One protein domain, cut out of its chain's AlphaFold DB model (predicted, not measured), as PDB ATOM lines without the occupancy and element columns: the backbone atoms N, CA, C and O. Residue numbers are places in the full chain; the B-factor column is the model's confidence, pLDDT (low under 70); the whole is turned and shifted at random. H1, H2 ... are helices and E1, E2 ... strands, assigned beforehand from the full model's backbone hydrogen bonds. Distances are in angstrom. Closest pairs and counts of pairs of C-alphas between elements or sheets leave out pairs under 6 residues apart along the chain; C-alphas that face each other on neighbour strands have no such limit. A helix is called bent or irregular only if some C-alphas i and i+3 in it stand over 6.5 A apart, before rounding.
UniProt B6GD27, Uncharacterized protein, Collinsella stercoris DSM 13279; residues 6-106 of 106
ATOM      1  N   ILE A   6     275.477 161.166 174.156       83.25
ATOM      2  CA  ILE A   6     274.258 161.358 173.376       83.25
ATOM      3  C   ILE A   6     273.807 162.810 173.533       83.25
ATOM      4  O   ILE A   6     273.905 163.395 174.605       83.25
ATOM      5  N   CYS A   7     273.322 163.434 172.467       82.38
ATOM      6  CA  CYS A   7     272.697 164.746 172.573       82.38
ATOM      7  C   CYS A   7     271.301 164.600 173.191       82.38
ATOM      8  O   CYS A   7     270.439 163.962 172.592       82.38
ATOM      9  N   GLY A   8     271.046 165.241 174.330       80.19
ATOM     10  CA  GLY A   8     269.735 165.248 174.988       80.19
ATOM     11  C   GLY A   8     268.637 165.942 174.172       80.19
ATOM     12  O   GLY A   8     267.462 165.673 174.378       80.19
ATOM     13  N   GLY A   9     269.000 166.795 173.205       80.62
ATOM     14  CA  GLY A   9     268.034 167.456 172.319       80.62
ATOM     15  C   GLY A   9     267.559 166.596 171.141       80.62
ATOM     16  O   GLY A   9     266.392 166.655 170.776       80.62
ATOM     17  N   CYS A  10     268.445 165.807 170.516       83.38
ATOM     18  CA  CYS A  10     268.111 165.029 169.308       83.38
ATOM     19  C   CYS A  10     268.319 163.513 169.429       83.38
ATOM     20  O   CYS A  10     268.114 162.797 168.450       83.38
ATOM     21  N   GLY A  11     268.782 163.021 170.580       80.44
ATOM     22  CA  GLY A  11     269.010 161.600 170.852       80.44
ATOM     23  C   GLY A  11     270.135 160.948 170.039       80.44
ATOM     24  O   GLY A  11     270.349 159.744 170.152       80.44
ATOM     25  N   ARG A  12     270.867 161.703 169.208       83.12
ATOM     26  CA  ARG A  12     271.982 161.171 168.409       83.12
ATOM     27  C   ARG A  12     273.267 161.083 169.220       83.12
ATOM     28  O   ARG A  12     273.552 161.959 170.036       83.12
ATOM     29  N   ALA A  13     274.075 160.069 168.915       82.38
ATOM     30  CA  ALA A  13     275.440 159.972 169.411       82.38
ATOM     31  C   ALA A  13     276.261 161.188 168.952       82.38
ATOM     32  O   ALA A  13     276.236 161.580 167.782       82.38
ATOM     33  N   ILE A  14     276.980 161.796 169.889       81.56
ATOM     34  CA  ILE A  14     277.835 162.950 169.650       81.56
ATOM     35  C   ILE A  14     279.110 162.449 168.962       81.56
ATOM     36  O   ILE A  14     279.828 161.624 169.534       81.56
ATOM     37  N   PRO A  15     279.426 162.932 167.746       78.25
ATOM     38  CA  PRO A  15     280.601 162.481 167.019       78.25
ATOM     39  C   PRO A  15     281.862 163.075 167.656       78.25
ATOM     40  O   PRO A  15     282.298 164.171 167.304       78.25
ATOM     41  N   VAL A  16     282.455 162.349 168.603       79.94
ATOM     42  CA  VAL A  16     283.750 162.703 169.194       79.94
ATOM     43  C   VAL A  16     284.837 162.417 168.162       79.94
ATOM     44  O   VAL A  16     285.163 161.261 167.892       79.94
ATOM     45  N   LYS A  17     285.405 163.468 167.571       78.31
ATOM     46  CA  LYS A  17     286.532 163.348 166.638       78.31
ATOM     47  C   LYS A  17     287.821 163.645 167.386       78.31
ATOM     48  O   LYS A  17     287.896 164.633 168.108       78.31
ATOM     49  N   PHE A  18     288.821 162.778 167.231       74.12
ATOM     50  CA  PHE A  18     290.126 162.926 167.883       74.12
ATOM     51  C   PHE A  18     290.060 163.095 169.420       74.12
ATOM     52  O   PHE A  18     290.896 163.751 170.029       74.12
ATOM     53  N   GLY A  19     289.050 162.514 170.076       76.69
ATOM     54  CA  GLY A  19     288.873 162.647 171.527       76.69
ATOM     55  C   GLY A  19     288.330 164.005 171.988       76.69
ATOM     56  O   GLY A  19     288.230 164.216 173.190       76.69
ATOM     57  N   VAL A  20     287.953 164.897 171.066       81.81
ATOM     58  CA  VAL A  20     287.371 166.209 171.367       81.81
ATOM     59  C   VAL A  20     285.879 166.210 171.046       81.81
ATOM     60  O   VAL A  20     285.453 165.883 169.934       81.81
ATOM     61  N   MET A  21     285.071 166.587 172.033       82.06
ATOM     62  CA  MET A  21     283.641 166.811 171.873       82.06
ATOM     63  C   MET A  21     283.367 168.171 171.199       82.06
ATOM     64  O   MET A  21     283.923 169.188 171.626       82.06
ATOM     65  N   PRO A  22     282.507 168.233 170.164       80.81
ATOM     66  CA  PRO A  22     282.101 169.506 169.571       80.81
ATOM     67  C   PRO A  22     281.256 170.333 170.553       80.81
ATOM     68  O   PRO A  22     280.497 169.773 171.335       80.81
ATOM     69  N   ARG A  23     281.347 171.670 170.477       80.94
ATOM     70  CA  ARG A  23     280.536 172.626 171.274       80.94
ATOM     71  C   ARG A  23     279.067 172.693 170.841       80.94
ATOM     72  O   ARG A  23     278.225 173.141 171.609       80.94
ATOM     73  N   ARG A  24     278.772 172.284 169.605       80.25
ATOM     74  CA  ARG A  24     277.429 172.282 169.021       80.25
ATOM     75  C   ARG A  24     277.113 170.922 168.432       80.25
ATOM     76  O   ARG A  24     277.965 170.297 167.799       80.25
ATOM     77  N   CYS A  25     275.879 170.477 168.612       80.69
ATOM     78  CA  CYS A  25     275.356 169.322 167.906       80.69
ATOM     79  C   CYS A  25     274.927 169.709 166.482       80.69
ATOM     80  O   CYS A  25     274.583 170.859 166.211       80.69
ATOM     81  N   ALA A  26     274.851 168.727 165.581       77.94
ATOM     82  CA  ALA A  26     274.302 168.918 164.236       77.94
ATOM     83  C   ALA A  26     272.827 169.377 164.238       77.94
ATOM     84  O   ALA A  26     272.353 169.896 163.235       77.94
ATOM     85  N   CYS A  27     272.104 169.200 165.350       80.06
ATOM     86  CA  CYS A  27     270.745 169.717 165.531       80.06
ATOM     87  C   CYS A  27     270.682 171.188 165.984       80.06
ATOM     88  O   CYS A  27     269.587 171.701 166.174       80.06
ATOM     89  N   GLY A  28     271.824 171.855 166.190       79.69
ATOM     90  CA  GLY A  28     271.885 173.238 166.672       79.69
ATOM     91  C   GLY A  28     271.921 173.393 168.195       79.69
ATOM     92  O   GLY A  28     272.101 174.510 168.665       79.69
ATOM     93  N   ALA A  29     271.814 172.303 168.965       82.00
ATOM     94  CA  ALA A  29     271.975 172.354 170.419       82.00
ATOM     95  C   ALA A  29     273.402 172.780 170.800       82.00
ATOM     96  O   ALA A  29     274.373 172.188 170.319       82.00
ATOM     97  N   GLU A  30     273.515 173.787 171.662       79.94
ATOM     98  CA  GLU A  30     274.769 174.209 172.284       79.94
ATOM     99  C   GLU A  30     275.012 173.430 173.574       79.94
ATOM    100  O   GLU A  30     274.094 173.198 174.355       79.94
ATOM    101  N   PHE A  31     276.256 172.996 173.769       79.38
ATOM    102  CA  PHE A  31     276.678 172.306 174.979       79.38
ATOM    103  C   PHE A  31     277.430 173.288 175.870       79.38
ATOM    104  O   PHE A  31     278.598 173.606 175.620       79.38
ATOM    105  N   GLU A  32     276.747 173.763 176.905       76.50
ATOM    106  CA  GLU A  32     277.325 174.623 177.932       76.50
ATOM    107  C   GLU A  32     277.652 173.828 179.197       76.50
ATOM    108  O   GLU A  32     277.139 172.732 179.433       76.50
ATOM    109  N   TRP A  33     278.569 174.356 180.006       71.62
ATOM    110  CA  TRP A  33     278.942 173.724 181.266       71.62
ATOM    111  C   TRP A  33     277.790 173.886 182.252       71.62
ATOM    112  O   TRP A  33     277.470 175.002 182.652       71.62
ATOM    113  N   ALA A  34     277.197 172.773 182.679       77.50
ATOM    114  CA  ALA A  34     276.194 172.822 183.727       77.50
ATOM    115  C   ALA A  34     276.860 173.190 185.057       77.50
ATOM    116  O   ALA A  34     278.035 172.880 185.300       77.50
ATOM    117  N   SER A  35     276.092 173.805 185.956       71.62
ATOM    118  CA  SER A  35     276.587 174.143 187.287       71.62
ATOM    119  C   SER A  35     277.143 172.901 187.998       71.62
ATOM    120  O   SER A  35     276.515 171.840 188.098       71.62
ATOM    121  N   MET A  36     278.374 173.019 188.503       68.38
ATOM    122  CA  MET A  36     278.955 172.008 189.379       68.38
ATOM    123  C   MET A  36     278.222 172.125 190.714       68.38
ATOM    124  O   MET A  36     278.569 172.968 191.531       68.38
ATOM    125  N   GLY A  37     277.166 171.328 190.903       65.88
ATOM    126  CA  GLY A  37     276.201 171.415 192.013       65.88
ATOM    127  C   GLY A  37     276.737 171.232 193.446       65.88
ATOM    128  O   GLY A  37     275.973 170.857 194.325       65.88
ATOM    129  N   GLY A  38     278.032 171.456 193.697       79.38
ATOM    130  CA  GLY A  38     278.646 171.519 195.022       79.38
ATOM    131  C   GLY A  38     280.177 171.624 194.969       79.38
ATOM    132  O   GLY A  38     280.817 171.083 194.062       79.38
ATOM    133  N   ALA A  39     280.779 172.259 195.982       78.69
ATOM    134  CA  ALA A  39     282.234 172.436 196.095       78.69
ATOM    135  C   ALA A  39     283.005 171.102 196.068       78.69
ATOM    136  O   ALA A  39     284.042 171.005 195.419       78.69
ATOM    137  N   GLY A  40     282.469 170.040 196.680       79.31
ATOM    138  CA  GLY A  40     283.090 168.709 196.648       79.31
ATOM    139  C   GLY A  40     283.205 168.122 195.235       79.31
ATOM    140  O   GLY A  40     284.213 167.505 194.897       79.31
ATOM    141  N   ARG A  41     282.214 168.376 194.368       78.12
ATOM    142  CA  ARG A  41     282.252 167.934 192.966       78.12
ATOM    143  C   ARG A  41     283.250 168.755 192.153       78.12
ATOM    144  O   ARG A  41     283.969 168.182 191.341       78.12
ATOM    145  N   ALA A  42     283.348 170.058 192.415       78.25
ATOM    146  CA  ALA A  42     284.359 170.915 191.801       78.25
ATOM    147  C   ALA A  42     285.787 170.478 192.178       78.25
ATOM    148  O   ALA A  42     286.641 170.361 191.303       78.25
ATOM    149  N   VAL A  43     286.033 170.146 193.451       83.50
ATOM    150  CA  VAL A  43     287.332 169.617 193.905       83.50
ATOM    151  C   VAL A  43     287.660 168.290 193.220       83.50
ATOM    152  O   VAL A  43     288.777 168.118 192.743       83.50
ATOM    153  N   ALA A  44     286.696 167.373 193.101       82.81
ATOM    154  CA  ALA A  44     286.903 166.103 192.401       82.81
ATOM    155  C   ALA A  44     287.222 166.298 190.906       82.81
ATOM    156  O   ALA A  44     288.116 165.640 190.376       82.81
ATOM    157  N   VAL A  45     286.530 167.228 190.238       82.56
ATOM    158  CA  VAL A  45     286.807 167.608 188.842       82.56
ATOM    159  C   VAL A  45     288.217 168.180 188.708       82.56
ATOM    160  O   VAL A  45     288.961 167.746 187.832       82.56
ATOM    161  N   LEU A  46     288.607 169.114 189.579       83.88
ATOM    162  CA  LEU A  46     289.942 169.714 189.566       83.88
ATOM    163  C   LEU A  46     291.032 168.674 189.839       83.88
ATOM    164  O   LEU A  46     292.026 168.641 189.121       83.88
ATOM    165  N   ALA A  47     290.832 167.787 190.813       86.38
ATOM    166  CA  ALA A  47     291.775 166.716 191.119       86.38
ATOM    167  C   ALA A  47     291.953 165.758 189.929       86.38
ATOM    168  O   ALA A  47     293.080 165.438 189.553       86.38
ATOM    169  N   ALA A  48     290.853 165.353 189.285       86.06
ATOM    170  CA  ALA A  48     290.897 164.517 188.087       86.06
ATOM    171  C   ALA A  48     291.570 165.231 186.904       86.06
ATOM    172  O   ALA A  48     292.355 164.620 186.179       86.06
ATOM    173  N   LEU A  49     291.313 166.530 186.726       85.06
ATOM    174  CA  LEU A  49     291.955 167.346 185.695       85.06
ATOM    175  C   LEU A  49     293.469 167.451 185.927       85.06
ATOM    176  O   LEU A  49     294.241 167.253 184.993       85.06
ATOM    177  N   VAL A  50     293.906 167.708 187.163       85.88
ATOM    178  CA  VAL A  50     295.331 167.747 187.528       85.88
ATOM    179  C   VAL A  50     295.995 166.399 187.250       85.88
ATOM    180  O   VAL A  50     297.068 166.359 186.650       85.88
ATOM    181  N   LEU A  51     295.335 165.292 187.605       87.75
ATOM    182  CA  LEU A  51     295.838 163.945 187.331       87.75
ATOM    183  C   LEU A  51     296.006 163.695 185.820       87.75
ATOM    184  O   LEU A  51     297.031 163.169 185.392       87.75
ATOM    185  N   LEU A  52     295.033 164.116 185.007       84.62
ATOM    186  CA  LEU A  52     295.055 163.984 183.544       84.62
ATOM    187  C   LEU A  52     296.081 164.906 182.858       84.62
ATOM    188  O   LEU A  52     296.616 164.560 181.803       84.62
ATOM    189  N   MET A  53     296.364 166.073 183.442       85.00
ATOM    190  CA  MET A  53     297.370 167.020 182.944       85.00
ATOM    191  C   MET A  53     298.797 166.665 183.380       85.00
ATOM    192  O   MET A  53     299.748 167.040 182.698       85.00
ATOM    193  N   SER A  54     298.970 165.928 184.481       83.12
ATOM    194  CA  SER A  54     300.269 165.481 185.011       83.12
ATOM    195  C   SER A  54     301.245 164.905 183.963       83.12
ATOM    196  O   SER A  54     302.390 165.365 183.914       83.12
ATOM    197  N   PRO A  55     300.844 163.975 183.065       81.12
ATOM    198  CA  PRO A  55     301.755 163.459 182.039       81.12
ATOM    199  C   PRO A  55     302.260 164.552 181.088       81.12
ATOM    200  O   PRO A  55     303.426 164.541 180.701       81.12
ATOM    201  N   LEU A  56     301.416 165.533 180.757       80.75
ATOM    202  CA  LEU A  56     301.805 166.666 179.921       80.75
ATOM    203  C   LEU A  56     302.821 167.562 180.644       80.75
ATOM    204  O   LEU A  56     303.816 167.972 180.051       80.75
ATOM    205  N   PHE A  57     302.607 167.819 181.937       81.06
ATOM    206  CA  PHE A  57     303.548 168.581 182.760       81.06
ATOM    207  C   PHE A  57     304.918 167.905 182.850       81.06
ATOM    208  O   PHE A  57     305.931 168.590 182.729       81.06
ATOM    209  N   MET A  58     304.966 166.578 182.998       84.56
ATOM    210  CA  MET A  58     306.223 165.822 182.956       84.56
ATOM    211  C   MET A  58     306.941 165.959 181.608       84.56
ATOM    212  O   MET A  58     308.154 166.167 181.583       84.56
ATOM    213  N   LEU A  59     306.210 165.891 180.489       80.62
ATOM    214  CA  LEU A  59     306.790 166.064 179.152       80.62
ATOM    215  C   LEU A  59     307.361 167.472 178.957       80.62
ATOM    216  O   LEU A  59     308.491 167.619 178.493       80.62
ATOM    217  N   ILE A  60     306.617 168.506 179.362       82.31
ATOM    218  CA  ILE A  60     307.075 169.901 179.308       82.31
ATOM    219  C   ILE A  60     308.297 170.103 180.211       82.31
ATOM    220  O   ILE A  60     309.228 170.810 179.838       82.31
ATOM    221  N   TRP A  61     308.314 169.471 181.387       82.19
ATOM    222  CA  TRP A  61     309.448 169.528 182.303       82.19
ATOM    223  C   TRP A  61     310.714 168.925 181.685       82.19
ATOM    224  O   TRP A  61     311.769 169.553 181.734       82.19
ATOM    225  N   MET A  62     310.606 167.752 181.054       82.31
ATOM    226  CA  MET A  62     311.732 167.097 180.376       82.31
ATOM    227  C   MET A  62     312.218 167.884 179.155       82.31
ATOM    228  O   MET A  62     313.417 167.979 178.917       82.31
ATOM    229  N   ALA A  63     311.301 168.497 178.407       80.62
ATOM    230  CA  ALA A  63     311.624 169.302 177.234       80.62
ATOM    231  C   ALA A  63     312.010 170.757 177.570       80.62
ATOM    232  O   ALA A  63     312.275 171.539 176.660       80.62
ATOM    233  N   ARG A  64     312.049 171.144 178.855       78.44
ATOM    234  CA  ARG A  64     312.213 172.540 179.295       78.44
ATOM    235  C   ARG A  64     313.422 173.236 178.669       78.44
ATOM    236  O   ARG A  64     313.279 174.384 178.259       78.44
ATOM    237  N   SER A  65     314.574 172.567 178.600       74.44
ATOM    238  CA  SER A  65     315.778 173.152 177.993       74.44
ATOM    239  C   SER A  65     315.544 173.494 176.520       74.44
ATOM    240  O   SER A  65     315.797 174.618 176.107       74.44
ATOM    241  N   LEU A  66     314.930 172.580 175.760       70.81
ATOM    242  CA  LEU A  66     314.583 172.806 174.355       70.81
ATOM    243  C   LEU A  66     313.520 173.899 174.164       70.81
ATOM    244  O   LEU A  66     313.551 174.611 173.162       70.81
ATOM    245  N   LEU A  67     312.570 174.042 175.097       69.06
ATOM    246  CA  LEU A  67     311.554 175.100 175.033       69.06
ATOM    247  C   LEU A  67     312.133 176.497 175.305       69.06
ATOM    248  O   LEU A  67     311.592 177.470 174.786       69.06
ATOM    249  N   GLN A  68     313.190 176.617 176.118       69.81
ATOM    250  CA  GLN A  68     313.820 177.914 176.400       69.81
ATOM    251  C   GLN A  68     314.588 178.462 175.195       69.81
ATOM    252  O   GLN A  68     314.589 179.672 174.980       69.81
ATOM    253  N   ASP A  69     315.174 177.581 174.388       76.31
ATOM    254  CA  ASP A  69     315.993 177.971 173.239       76.31
ATOM    255  C   ASP A  69     315.172 178.300 171.979       76.31
ATOM    256  O   ASP A  69     315.703 178.845 171.012       76.31
ATOM    257  N   SER A  70     313.867 177.993 171.955       76.94
ATOM    258  CA  SER A  70     313.044 178.195 170.760       76.94
ATOM    259  C   SER A  70     311.592 178.573 171.058       76.94
ATOM    260  O   SER A  70     310.772 177.760 171.493       76.94
ATOM    261  N   ILE A  71     311.233 179.805 170.683       80.38
ATOM    262  CA  ILE A  71     309.852 180.319 170.706       80.38
ATOM    263  C   ILE A  71     308.896 179.440 169.887       80.38
ATOM    264  O   ILE A  71     307.750 179.243 170.287       80.38
ATOM    265  N   ALA A  72     309.345 178.879 168.760       83.56
ATOM    266  CA  ALA A  72     308.499 178.024 167.929       83.56
ATOM    267  C   ALA A  72     308.089 176.741 168.675       83.56
ATOM    268  O   ALA A  72     306.913 176.373 168.666       83.56
ATOM    269  N   LEU A  73     309.029 176.104 169.382       80.75
ATOM    270  CA  LEU A  73     308.746 174.937 170.227       80.75
ATOM    271  C   LEU A  73     307.800 175.284 171.378       80.75
ATOM    272  O   LEU A  73     306.912 174.495 171.699       80.75
ATOM    273  N   TYR A  74     307.938 176.479 171.951       79.00
ATOM    274  CA  TYR A  74     307.026 176.964 172.980       79.00
ATOM    275  C   TYR A  74     305.583 177.108 172.464       79.00
ATOM    276  O   TYR A  74     304.645 176.622 173.100       79.00
ATOM    277  N   VAL A  75     305.389 177.705 171.282       86.62
ATOM    278  CA  VAL A  75     304.060 177.830 170.656       86.62
ATOM    279  C   VAL A  75     303.460 176.454 170.359       86.62
ATOM    280  O   VAL A  75     302.293 176.216 170.668       86.62
ATOM    281  N   VAL A  76     304.252 175.521 169.819       86.69
ATOM    282  CA  VAL A  76     303.801 174.144 169.560       86.69
ATOM    283  C   VAL A  76     303.374 173.451 170.856       86.69
ATOM    284  O   VAL A  76     302.306 172.843 170.902       86.69
ATOM    285  N   ALA A  77     304.153 173.589 171.930       84.88
ATOM    286  CA  ALA A  77     303.812 173.024 173.232       84.88
ATOM    287  C   ALA A  77     302.501 173.600 173.794       84.88
ATOM    288  O   ALA A  77     301.679 172.844 174.314       84.88
ATOM    289  N   LEU A  78     302.257 174.908 173.637       84.75
ATOM    290  CA  LEU A  78     300.986 175.527 174.026       84.75
ATOM    291  C   LEU A  78     299.802 174.971 173.229       84.75
ATOM    292  O   LEU A  78     298.770 174.652 173.818       84.75
ATOM    293  N   VAL A  79     299.943 174.811 171.910       88.06
ATOM    294  CA  VAL A  79     298.888 174.229 171.062       88.06
ATOM    295  C   VAL A  79     298.577 172.795 171.492       88.06
ATOM    296  O   VAL A  79     297.406 172.443 171.650       88.06
ATOM    297  N   ILE A  80     299.608 171.984 171.750       87.38
ATOM    298  CA  ILE A  80     299.449 170.613 172.254       87.38
ATOM    299  C   ILE A  80     298.747 170.621 173.617       87.38
ATOM    300  O   ILE A  80     297.833 169.828 173.833       87.38
ATOM    301  N   GLY A  81     299.115 171.535 174.517       86.50
ATOM    302  CA  GLY A  81     298.481 171.659 175.828       86.50
ATOM    303  C   GLY A  81     297.007 172.054 175.752       86.50
ATOM    304  O   GLY A  81     296.172 171.430 176.406       86.50
ATOM    305  N   LEU A  82     296.655 173.023 174.903       86.81
ATOM    306  CA  LEU A  82     295.261 173.413 174.668       86.81
ATOM    307  C   LEU A  82     294.445 172.266 174.066       86.81
ATOM    308  O   LEU A  82     293.308 172.030 174.475       86.81
ATOM    309  N   TYR A  83     295.023 171.533 173.119       87.62
ATOM    310  CA  TYR A  83     294.389 170.358 172.540       87.62
ATOM    311  C   TYR A  83     294.176 169.256 173.591       87.62
ATOM    312  O   TYR A  83     293.067 168.735 173.726       87.62
ATOM    313  N   TRP A  84     295.196 168.957 174.400       87.69
ATOM    314  CA  TRP A  84     295.111 167.973 175.479       87.69
ATOM    315  C   TRP A  84     294.055 168.356 176.518       87.69
ATOM    316  O   TRP A  84     293.284 167.508 176.968       87.69
ATOM    317  N   PHE A  85     293.947 169.646 176.844       85.56
ATOM    318  CA  PHE A  85     292.904 170.168 177.721       85.56
ATOM    319  C   PHE A  85     291.496 169.854 177.194       85.56
ATOM    320  O   PHE A  85     290.654 169.374 177.951       85.56
ATOM    321  N   ARG A  86     291.248 170.028 175.888       85.88
ATOM    322  CA  ARG A  86     289.956 169.684 175.258       85.88
ATOM    323  C   ARG A  86     289.655 168.186 175.269       85.88
ATOM    324  O   ARG A  86     288.500 167.786 175.438       85.88
ATOM    325  N   VAL A  87     290.680 167.350 175.122       85.75
ATOM    326  CA  VAL A  87     290.532 165.895 175.274       85.75
ATOM    327  C   VAL A  87     290.153 165.552 176.716       85.75
ATOM    328  O   VAL A  87     289.227 164.778 176.951       85.75
ATOM    329  N   CYS A  88     290.802 166.182 177.695       85.81
ATOM    330  CA  CYS A  88     290.518 165.956 179.109       85.81
ATOM    331  C   CYS A  88     289.120 166.434 179.515       85.81
ATOM    332  O   CYS A  88     288.442 165.722 180.248       85.81
ATOM    333  N   GLU A  89     288.650 167.570 178.990       83.00
ATOM    334  CA  GLU A  89     287.260 168.035 179.140       83.00
ATOM    335  C   GLU A  89     286.275 166.949 178.677       83.00
ATOM    336  O   GLU A  89     285.367 166.565 179.411       83.00
ATOM    337  N   THR A  90     286.518 166.366 177.501       83.38
ATOM    338  CA  THR A  90     285.679 165.295 176.942       83.38
ATOM    339  C   THR A  90     285.711 164.027 177.803       83.38
ATOM    340  O   THR A  90     284.675 163.393 178.023       83.38
ATOM    341  N   LEU A  91     286.883 163.656 178.330       82.06
ATOM    342  CA  LEU A  91     287.022 162.532 179.259       82.06
ATOM    343  C   LEU A  91     286.266 162.786 180.567       82.06
ATOM    344  O   LEU A  91     285.531 161.909 181.017       82.06
ATOM    345  N   LEU A  92     286.384 163.978 181.151       82.25
ATOM    346  CA  LEU A  92     285.677 164.369 182.374       82.25
ATOM    347  C   LEU A  92     284.151 164.303 182.209       82.25
ATOM    348  O   LEU A  92     283.462 163.852 183.130       82.25
ATOM    349  N   VAL A  93     283.630 164.690 181.038       81.44
ATOM    350  CA  VAL A  93     282.208 164.529 180.687       81.44
ATOM    351  C   VAL A  93     281.838 163.048 180.584       81.44
ATOM    352  O   VAL A  93     280.862 162.614 181.191       81.44
ATOM    353  N   ARG A  94     282.654 162.229 179.906       78.00
ATOM    354  CA  ARG A  94     282.448 160.769 179.820       78.00
ATOM    355  C   ARG A  94     282.451 160.070 181.178       78.00
ATOM    356  O   ARG A  94     281.683 159.133 181.405       78.00
ATOM    357  N   PHE A  95     283.306 160.506 182.096       75.94
ATOM    358  CA  PHE A  95     283.333 159.978 183.457       75.94
ATOM    359  C   PHE A  95     282.131 160.442 184.297       75.94
ATOM    360  O   PHE A  95     281.888 159.867 185.356       75.94
ATOM    361  N   GLY A  96     281.346 161.416 183.818       72.94
ATOM    362  CA  GLY A  96     280.197 161.990 184.525       72.94
ATOM    363  C   GLY A  96     280.591 162.961 185.644       72.94
ATOM    364  O   GLY A  96     279.739 163.394 186.425       72.94
ATOM    365  N   LEU A  97     281.877 163.310 185.737       69.94
ATOM    366  CA  LEU A  97     282.403 164.282 186.697       69.94
ATOM    367  C   LEU A  97     281.971 165.694 186.296       69.94
ATOM    368  O   LEU A  97     281.407 166.419 187.121       69.94
ATOM    369  N   LEU A  98     282.159 166.027 185.015       70.50
ATOM    370  CA  LEU A  98     281.670 167.254 184.395       70.50
ATOM    371  C   LEU A  98     280.296 166.997 183.779       70.50
ATOM    372  O   LEU A  98     280.110 166.018 183.057       70.50
ATOM    373  N   ARG A  99     279.332 167.872 184.050       71.62
ATOM    374  CA  ARG A  99     278.002 167.792 183.450       71.62
ATOM    375  C   ARG A  99     277.895 168.907 182.417       71.62
ATOM    376  O   ARG A  99     278.174 170.059 182.729       71.62
ATOM    377  N   MET A 100     277.550 168.544 181.192       76.50
ATOM    378  CA  MET A 100     277.255 169.490 180.120       76.50
ATOM    379  C   MET A 100     275.740 169.549 179.962       76.50
ATOM    380  O   MET A 100     275.080 168.505 179.965       76.50
ATOM    381  N   GLU A 101     275.183 170.748 179.857       73.38
ATOM    382  CA  GLU A 101     273.768 170.918 179.551       73.38
ATOM    383  C   GLU A 101     273.476 170.341 178.161       73.38
ATOM    384  O   GLU A 101     274.259 170.489 177.223       73.38
ATOM    385  N   GLY A 102     272.382 169.586 178.048       68.44
ATOM    386  CA  GLY A 102     272.011 168.918 176.801       68.44
ATOM    387  C   GLY A 102     272.848 167.685 176.437       68.44
ATOM    388  O   GLY A 102     272.727 167.215 175.303       68.44
ATOM    389  N   VAL A 103     273.664 167.132 177.350       74.75
ATOM    390  CA  VAL A 103     274.463 165.913 177.106       74.75
ATOM    391  C   VAL A 103     274.034 164.741 177.988       74.75
ATOM    392  O   VAL A 103     274.184 164.738 179.208       74.75
ATOM    393  N   GLU A 104     273.545 163.728 177.288       73.38
ATOM    394  CA  GLU A 104     273.311 162.335 177.654       73.38
ATOM    395  C   GLU A 104     274.601 161.538 177.892       73.38
ATOM    396  O   GLU A 104     275.375 161.442 176.943       73.38
ATOM    397  N   VAL A 105     274.863 160.923 179.048       72.12
ATOM    398  CA  VAL A 105     275.929 159.896 179.148       72.12
ATOM    399  C   VAL A 105     275.265 158.538 179.346       72.12
ATOM    400  O   VAL A 105     274.644 158.326 180.388       72.12
ATOM    401  N   LYS A 106     275.380 157.641 178.359       67.69
ATOM    402  CA  LYS A 106     274.763 156.306 178.375       67.69
ATOM    403  C   LYS A 106     275.799 155.184 178.356       67.69
ATOM    404  O   LYS A 106     276.891 155.371 177.769       67.69
TER     405      LYS A 106
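AT A GLANCE: This is residues 6 to 106 of the 106 residues of an uncharacterized protein of Collinsella stercoris DSM 13279 (UniProt B6GD27). Two long helices, the bent H1 and H3, which run opposite ways, make a long arm that folds back through the short H2 at its far end, while a head of loops, residues 6 to 38, and the short strand E1 lie at the other end. The arms of H1 stand at a clear angle, with H1b running beside H3 and H1a slanting away from it toward its first residue, which leaves the pair splayed at the head end. The printed part has 101 residues, with three named helices and one named strand in the order H1, H2, H3, E1, and its class is mostly helix. It is loose, with a radius of gyration of the C-alphas of 16.2 A, and spans 49 by 32 by 18 A.

HOW THE PARTS SIT: Residues 6 to 38 hold no named element, but residues 6 to 7 pair antiparallel with residues 103 to 104 of E1, residues 103 to 105. E1 pairs with no named strand. H1, residues 39 to 62, was assigned as one helix by its hydrogen bonds but is bent: C-alphas 52 and 55 are 6.9 A apart. Its arms, H1a of residues 39 to 52 and H1b of residues 55 to 62, stand at a steep tilt of 50 degrees. H1a touches H3, residues 71 to 94, which meets it with residues 88 to 92 alone; the closest C-alphas are those of Leu 52 and Cys 88, 6.6 A apart. These two run opposite ways at a steep tilt of 49 degrees. H1b and H3 are close but not clearly touching, with the closest C-alphas, those of Leu 56 and Gly 81, 7.3 A apart; they run opposite ways at a shallow tilt of 18 degrees. H2, residues 64 to 69, and H1b meet only through their link. H2 and H3 touch only at the corner, where the C-alphas of Leu 67 and Tyr 74 are the closest at 5.3 A. The closest C-alphas of H3 and E1 are those of Arg 94 and Val 105, 6.6 A apart. H1a and E1 are apart. In H1a, H1b, H2 and H3 every O i to N i+4 pair is within hydrogen-bond range.

IN THESE COORDINATES: H1a begins at C-alpha 39, at (282.234, 172.436, 196.095), and measures 19.8 A from first to last C-alpha; H1b measures 10.7 A. H2 measures 9.0 A. H3 measures 34.9 A and ends at C-alpha 94, at (282.448, 160.769, 179.820). E1 measures 6.5 A and ends at C-alpha 105, at (275.929, 159.896, 179.148).

THE WHOLE: The two C-alphas farthest apart, those of Gly 11 and Asp 69, are 49.8 A apart. The printed part has no cut. The links H1 to H2 and H2 to H3 are tight, and the link H3 to E1, with 8 residues, is short. The mean pLDDT of the printed part is 79.9, and residues 36 to 37, 67 to 68, 97, 102 and 106 are under 70.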